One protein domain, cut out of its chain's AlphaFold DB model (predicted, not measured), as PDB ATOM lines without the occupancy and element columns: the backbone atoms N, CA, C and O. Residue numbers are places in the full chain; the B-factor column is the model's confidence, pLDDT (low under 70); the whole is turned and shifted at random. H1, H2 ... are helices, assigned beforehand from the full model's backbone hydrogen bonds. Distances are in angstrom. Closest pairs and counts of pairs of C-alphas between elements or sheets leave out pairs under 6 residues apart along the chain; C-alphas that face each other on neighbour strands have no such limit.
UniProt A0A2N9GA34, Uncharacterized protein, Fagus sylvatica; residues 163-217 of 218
ATOM      1  N   ASP A 163     217.623 250.462 175.748       92.88
ATOM      2  CA  ASP A 163     217.851 250.257 177.184       92.88
ATOM      3  C   ASP A 163     217.852 248.768 177.566       92.88
ATOM      4  O   ASP A 163     218.666 248.323 178.379       92.88
ATOM      5  N   MET A 164     216.969 247.973 176.952       92.31
ATOM      6  CA  MET A 164     216.937 246.527 177.165       92.31
ATOM      7  C   MET A 164     218.160 245.840 176.565       92.31
ATOM      8  O   MET A 164     218.670 244.908 177.179       92.31
ATOM      9  N   GLU A 165     218.673 246.291 175.422       93.00
ATOM     10  CA  GLU A 165     219.919 245.761 174.856       93.00
ATOM     11  C   GLU A 165     221.113 245.988 175.785       93.00
ATOM     12  O   GLU A 165     221.921 245.078 175.989       93.00
ATOM     13  N   LEU A 166     221.208 247.172 176.401       94.62
ATOM     14  CA  LEU A 166     222.235 247.467 177.402       94.62
ATOM     15  C   LEU A 166     222.130 246.521 178.599       94.62
ATOM     16  O   LEU A 166     223.143 245.969 179.037       94.62
ATOM     17  N   PHE A 167     220.913 246.294 179.094       94.50
ATOM     18  CA  PHE A 167     220.676 245.375 180.200       94.50
ATOM     19  C   PHE A 167     221.008 243.923 179.830       94.50
ATOM     20  O   PHE A 167     221.715 243.241 180.566       94.50
ATOM     21  N   VAL A 168     220.586 243.459 178.654       94.62
ATOM     22  CA  VAL A 168     220.905 242.119 178.138       94.62
ATOM     23  C   VAL A 168     222.412 241.943 177.946       94.62
ATOM     24  O   VAL A 168     222.958 240.904 178.309       94.62
ATOM     25  N   ASN A 169     223.117 242.961 177.450       94.38
ATOM     26  CA  ASN A 169     224.573 242.939 177.331       94.38
ATOM     27  C   ASN A 169     225.260 242.880 178.704       94.38
ATOM     28  O   ASN A 169     226.260 242.182 178.868       94.38
ATOM     29  N   HIS A 170     224.728 243.579 179.708       95.50
ATOM     30  CA  HIS A 170     225.231 243.478 181.076       95.50
ATOM     31  C   HIS A 170     225.050 242.058 181.625       95.50
ATOM     32  O   HIS A 170     226.032 241.424 182.000       95.50
ATOM     33  N   LEU A 171     223.836 241.510 181.550       95.00
ATOM     34  CA  LEU A 171     223.535 240.130 181.935       95.00
ATOM     35  C   LEU A 171     224.418 239.102 181.201       95.00
ATOM     36  O   LEU A 171     224.821 238.093 181.777       95.00
ATOM     37  N   TYR A 172     224.741 239.356 179.931       94.50
ATOM     38  CA  TYR A 172     225.654 238.536 179.137       94.50
ATOM     39  C   TYR A 172     227.087 238.565 179.668       94.50
ATOM     40  O   TYR A 172     227.687 237.507 179.844       94.50
ATOM     41  N   LYS A 173     227.619 239.750 179.986       94.06
ATOM     42  CA  LYS A 173     228.961 239.900 180.569       94.06
ATOM     43  C   LYS A 173     229.081 239.252 181.946       94.06
ATOM     44  O   LYS A 173     230.118 238.671 182.240       94.06
ATOM     45  N   GLU A 174     228.017 239.309 182.741       94.31
ATOM     46  CA  GLU A 174     227.933 238.654 184.052       94.31
ATOM     47  C   GLU A 174     227.713 237.126 183.952       94.31
ATOM     48  O   GLU A 174     227.741 236.418 184.956       94.31
ATOM     49  N   GLY A 175     227.509 236.578 182.745       94.06
ATOM     50  CA  GLY A 175     227.424 235.133 182.513       94.06
ATOM     51  C   GLY A 175     226.035 234.512 182.711       94.06
ATOM     52  O   GLY A 175     225.900 233.288 182.658       94.06
ATOM     53  N   TYR A 176     224.972 235.311 182.859       95.56
ATOM     54  CA  TYR A 176     223.603 234.788 183.011       95.56
ATOM     55  C   TYR A 176     223.084 234.060 181.759       95.56
ATOM     56  O   TYR A 176     222.105 233.318 181.835       95.56
ATOM     57  N   PHE A 177     223.753 234.224 180.614       93.31
ATOM     58  CA  PHE A 177     223.410 233.559 179.356       93.31
ATOM     59  C   PHE A 177     224.270 232.333 179.029       93.31
ATOM     60  O   PHE A 177     224.089 231.758 177.964       93.31
ATOM     61  N   ASN A 178     225.149 231.860 179.920       90.50
ATOM     62  CA  ASN A 178     226.041 230.721 179.632       90.50
ATOM     63  C   ASN A 178     225.311 229.442 179.172       90.50
ATOM     64  O   ASN A 178     225.873 228.643 178.432       90.50
ATOM     65  N   ASN A 179     224.052 229.265 179.586       87.75
ATOM     66  CA  ASN A 179     223.214 228.114 179.229       87.75
ATOM     67  C   ASN A 179     222.216 228.410 178.092       87.75
ATOM     68  O   ASN A 179     221.286 227.635 177.868       87.75
ATOM     69  N   ALA A 180     222.337 229.557 177.422       89.75
ATOM     70  CA  ALA A 180     221.421 229.958 176.365       89.75
ATOM     71  C   ALA A 180     221.775 229.283 175.035       89.75
ATOM     72  O   ALA A 180     222.879 229.431 174.515       89.75
ATOM     73  N   ASN A 181     220.794 228.614 174.426       89.00
ATOM     74  CA  ASN A 181     220.983 227.920 173.147       89.00
ATOM     75  C   ASN A 181     221.161 228.865 171.944       89.00
ATOM     76  O   ASN A 181     221.604 228.431 170.883       89.00
ATOM     77  N   PHE A 182     220.800 230.144 172.083       86.06
ATOM     78  CA  PHE A 182     220.901 231.128 171.001       86.06
ATOM     79  C   PHE A 182     222.292 231.763 170.862       86.06
ATOM     80  O   PHE A 182     222.547 232.453 169.876       86.06
ATOM     81  N   LEU A 183     223.217 231.515 171.795       85.94
ATOM     82  CA  LEU A 183     224.588 232.007 171.694       85.94
ATOM     83  C   LEU A 183     225.413 231.117 170.757       85.94
ATOM     84  O   LEU A 183     226.000 230.114 171.165       85.94
ATOM     85  N   ARG A 184     225.507 231.493 169.479       79.38
ATOM     86  CA  ARG A 184     226.410 230.818 168.537       79.38
ATOM     87  C   ARG A 184     227.852 231.245 168.809       79.38
ATOM     88  O   ARG A 184     228.235 232.377 168.535       79.38
ATOM     89  N   GLY A 185     228.660 230.329 169.343       79.69
ATOM     90  CA  GLY A 185     230.093 230.556 169.551       79.69
ATOM     91  C   GLY A 185     230.419 231.587 170.636       79.69
ATOM     92  O   GLY A 185     231.403 232.307 170.491       79.69
ATOM     93  N   ASN A 186     229.609 231.663 171.702       78.50
ATOM     94  CA  ASN A 186     229.779 232.623 172.805       78.50
ATOM     95  C   ASN A 186     229.824 234.074 172.312       78.50
ATOM     96  O   ASN A 186     230.671 234.869 172.720       78.50
ATOM     97  N   LYS A 187     228.942 234.403 171.374       86.75
ATOM     98  CA  LYS A 187     228.742 235.764 170.904       86.75
ATOM     99  C   LYS A 187     227.267 236.097 171.044       86.75
ATOM    100  O   LYS A 187     226.410 235.336 170.599       86.75
ATOM    101  N   LEU A 188     226.994 237.230 171.680       87.50
ATOM    102  CA  LEU A 188     225.657 237.788 171.778       87.50
ATOM    103  C   LEU A 188     225.329 238.510 170.466       87.50
ATOM    104  O   LEU A 188     226.039 239.439 170.077       87.50
ATOM    105  N   GLU A 189     224.266 238.083 169.793       86.88
ATOM    106  CA  GLU A 189     223.732 238.741 168.599       86.88
ATOM    107  C   GLU A 189     222.274 239.108 168.861       86.88
ATOM    108  O   GLU A 189     221.461 238.227 169.113       86.88
ATOM    109  N   PHE A 190     221.927 240.397 168.818       85.31
ATOM    110  CA  PHE A 190     220.579 240.845 169.190       85.31
ATOM    111  C   PHE A 190     219.480 240.366 168.229       85.31
ATOM    112  O   PHE A 190     218.320 240.265 168.621       85.31
ATOM    113  N   SER A 191     219.854 239.940 167.020       83.81
ATOM    114  CA  SER A 191     218.955 239.283 166.067       83.81
ATOM    115  C   SER A 191     218.356 237.971 166.588       83.81
ATOM    116  O   SER A 191     217.384 237.484 166.026       83.81
ATOM    117  N   CYS A 192     218.899 237.368 167.656       79.88
ATOM    118  CA  CYS A 192     218.314 236.161 168.240       79.88
ATOM    119  C   CYS A 192     217.081 236.426 169.117       79.88
ATOM    120  O   CYS A 192     216.453 235.472 169.577       79.88
ATOM    121  N   PHE A 193     216.743 237.690 169.392       84.88
ATOM    122  CA  PHE A 193     215.632 238.062 170.274       84.88
ATOM    123  C   PHE A 193     214.281 238.201 169.566       84.88
ATOM    124  O   PHE A 193     213.308 238.578 170.201       84.88
ATOM    125  N   GLU A 194     214.177 237.816 168.295       84.50
ATOM    126  CA  GLU A 194     212.888 237.726 167.590       84.50
ATOM    127  C   GLU A 194     212.044 236.519 168.044       84.50
ATOM    128  O   GLU A 194     210.838 236.457 167.801       84.50
ATOM    129  N   ASP A 195     212.664 235.566 168.745       85.31
ATOM    130  CA  ASP A 195     212.013 234.352 169.223       85.31
ATOM    131  C   ASP A 195     211.426 234.511 170.630       85.31
ATOM    132  O   ASP A 195     212.058 235.037 171.555       85.31
ATOM    133  N   LYS A 196     210.253 233.899 170.846       87.69
ATOM    134  CA  LYS A 196     209.626 233.786 172.176       87.69
ATOM    135  C   LYS A 196     210.584 233.224 173.225       87.69
ATOM    136  O   LYS A 196     210.632 233.712 174.350       87.69
ATOM    137  N   TYR A 197     211.326 232.181 172.850       90.31
ATOM    138  CA  TYR A 197     212.266 231.506 173.741       90.31
ATOM    139  C   TYR A 197     213.313 232.479 174.286       90.31
ATOM    140  O   TYR A 197     213.580 232.490 175.485       90.31
ATOM    141  N   SER A 198     213.866 233.323 173.420       90.44
ATOM    142  CA  SER A 198     214.903 234.278 173.790       90.44
ATOM    143  C   SER A 198     214.359 235.345 174.742       90.44
ATOM    144  O   SER A 198     215.013 235.668 175.732       90.44
ATOM    145  N   HIS A 199     213.128 235.817 174.526       90.62
ATOM    146  CA  HIS A 199     212.440 236.714 175.461       90.62
ATOM    147  C   HIS A 199     212.171 236.070 176.829       90.62
ATOM    148  O   HIS A 199     212.441 236.685 177.863       90.62
ATOM    149  N   ASP A 200     211.673 234.831 176.852       92.38
ATOM    150  CA  ASP A 200     211.439 234.091 178.097       92.38
ATOM    151  C   ASP A 200     212.764 233.832 178.840       92.38
ATOM    152  O   ASP A 200     212.821 233.911 180.070       92.38
ATOM    153  N   PHE A 201     213.856 233.605 178.105       94.06
ATOM    154  CA  PHE A 201     215.190 233.461 178.678       94.06
ATOM    155  C   PHE A 201     215.695 234.770 179.292       94.06
ATOM    156  O   PHE A 201     216.185 234.750 180.420       94.06
ATOM    157  N   ILE A 202     215.546 235.915 178.608       93.75
ATOM    158  CA  ILE A 202     215.888 237.232 179.177       93.75
ATOM    159  C   ILE A 202     215.111 237.457 180.472       93.75
ATOM    160  O   ILE A 202     215.693 237.878 181.471       93.75
ATOM    161  N   LYS A 203     213.810 237.148 180.481       95.06
ATOM    162  CA  LYS A 203     212.978 237.269 181.681       95.06
ATOM    163  C   LYS A 203     213.542 236.434 182.832       95.06
ATOM    164  O   LYS A 203     213.702 236.944 183.938       95.06
ATOM    165  N   PHE A 204     213.880 235.173 182.572       95.44
ATOM    166  CA  PHE A 204     214.474 234.294 183.577       95.44
ATOM    167  C   PHE A 204     215.833 234.808 184.080       95.44
ATOM    168  O   PHE A 204     216.084 234.811 185.286       95.44
ATOM    169  N   ALA A 205     216.693 235.279 183.176       95.94
ATOM    170  CA  ALA A 205     217.987 235.860 183.517       95.94
ATOM    171  C   ALA A 205     217.833 237.121 184.385       95.94
ATOM    172  O   ALA A 205     218.531 237.263 185.384       95.94
ATOM    173  N   ALA A 206     216.869 237.989 184.068       95.19
ATOM    174  CA  ALA A 206     216.558 239.182 184.850       95.19
ATOM    175  C   ALA A 206     216.058 238.839 186.265       95.19
ATOM    176  O   ALA A 206     216.488 239.445 187.246       95.19
ATOM    177  N   GLU A 207     215.188 237.832 186.392       95.19
ATOM    178  CA  GLU A 207     214.728 237.345 187.698       95.19
ATOM    179  C   GLU A 207     215.875 236.770 188.538       95.19
ATOM    180  O   GLU A 207     215.885 236.928 189.760       95.19
ATOM    181  N   LYS A 208     216.834 236.086 187.905       95.06
ATOM    182  CA  LYS A 208     218.038 235.585 188.577       95.06
ATOM    183  C   LYS A 208     218.944 236.721 189.024       95.06
ATOM    184  O   LYS A 208     219.265 236.790 190.203       95.06
ATOM    185  N   PHE A 209     219.225 237.662 188.133       95.56
ATOM    186  CA  PHE A 209     220.005 238.853 188.444       95.56
ATOM    187  C   PHE A 209     219.447 239.626 189.644       95.56
ATOM    188  O   PHE A 209     220.203 239.977 190.546       95.56
ATOM    189  N   GLY A 210     218.129 239.833 189.715       94.12
ATOM    190  CA  GLY A 210     217.505 240.509 190.858       94.12
ATOM    191  C   GLY A 210     217.606 239.728 192.176       94.12
ATOM    192  O   GLY A 210     217.669 240.329 193.244       94.12
ATOM    193  N   LYS A 211     217.642 238.389 192.120       93.50
ATOM    194  CA  LYS A 211     217.840 237.540 193.308       93.50
ATOM    195  C   LYS A 211     219.279 237.560 193.803       93.50
ATOM    196  O   LYS A 211     219.472 237.462 195.012       93.50
ATOM    197  N   ASP A 212     220.229 237.675 192.885       94.75
ATOM    198  CA  ASP A 212     221.658 237.669 193.188       94.75
ATOM    199  C   ASP A 212     222.142 239.061 193.634       94.75
ATOM    200  O   ASP A 212     223.019 239.153 194.483       94.75
ATOM    201  N   ASN A 213     221.509 240.138 193.150       92.56
ATOM    202  CA  ASN A 213     221.871 241.530 193.445       92.56
ATOM    203  C   ASN A 213     220.813 242.239 194.309       92.56
ATOM    204  O   ASN A 213     220.331 243.328 193.979       92.56
ATOM    205  N   GLN A 214     220.417 241.618 195.422       89.81
ATOM    206  CA  GLN A 214     219.378 242.172 196.304       89.81
ATOM    207  C   GLN A 214     219.772 243.510 196.943       89.81
ATOM    208  O   GLN A 214     218.888 244.272 197.333       89.81
ATOM    209  N   GLU A 215     221.067 243.833 197.043       89.62
ATOM    210  CA  GLU A 215     221.514 245.145 197.522       89.62
ATOM    211  C   GLU A 215     221.054 246.325 196.659       89.62
ATOM    212  O   GLU A 215     220.925 247.423 197.191       89.62
ATOM    213  N   ILE A 216     220.774 246.118 195.368       83.75
ATOM    214  CA  ILE A 216     220.379 247.192 194.442       83.75
ATOM    215  C   ILE A 216     218.940 247.662 194.710       83.75
ATOM    216  O   ILE A 216     218.585 248.792 194.392       83.75
ATOM    217  N   ALA A 217     218.106 246.809 195.308       74.19
ATOM    218  CA  ALA A 217     216.702 247.106 195.591       74.19
ATOM    219  C   ALA A 217     216.470 247.827 196.937       74.19
ATOM    220  O   ALA A 217     215.316 247.957 197.351       74.19
TER     221      ALA A 217
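This is residues 163 to 217 of the 218 residues of an uncharacterized protein of Fagus sylvatica (UniProt A0A2N9GA34). H1 packs crosswise on the long helix H3, with short H2 close to H3's first turns and the loop of residues 174 to 189 between H1 and H2. At the other end residues 210 to 217, the end of H3 with H4, stick out and make the length. The printed part has 55 residues, with four named helices, H1 to H4, and no named strand: all helix, compact, radius of gyration of the C-alphas 11.0 A, spans 32 by 20 by 20 A.

H1, residues 163 to 173, touches H3, residues 196 to 212, with residues 202 to 209 of H3 alone; the closest C-alphas, of Val 168 and Ile 202, are 7.1 A apart. They run the same way at a steep tilt of 69 degrees, only just short of about perpendicular. H2, residues 190 to 194, is close to H3 but not clearly touching, closest C-alphas Phe 193 and His 199, 6.2 A. H4, residues 214 to 217, and H3 meet only through their link. In H1 and H3 every O i to N i+4 pair is within hydrogen-bond range; in H2 0 of 1, and 1 of 2 O i to N i+3 pairs; H4 is too short for an i+4 pair.

H1 begins at C-alpha 163 (217.851, 250.257, 177.184) and measures 15.6 A; H3 measures 24.5 A; H4 ends at C-alpha 217 (216.702, 247.106, 195.591).

The farthest C-alphas, Gly 185 and Ala 217, are 33.6 A apart. The printed part has no cut; the link H1 to H2 is long, and no printed residue is under 70 in pLDDT.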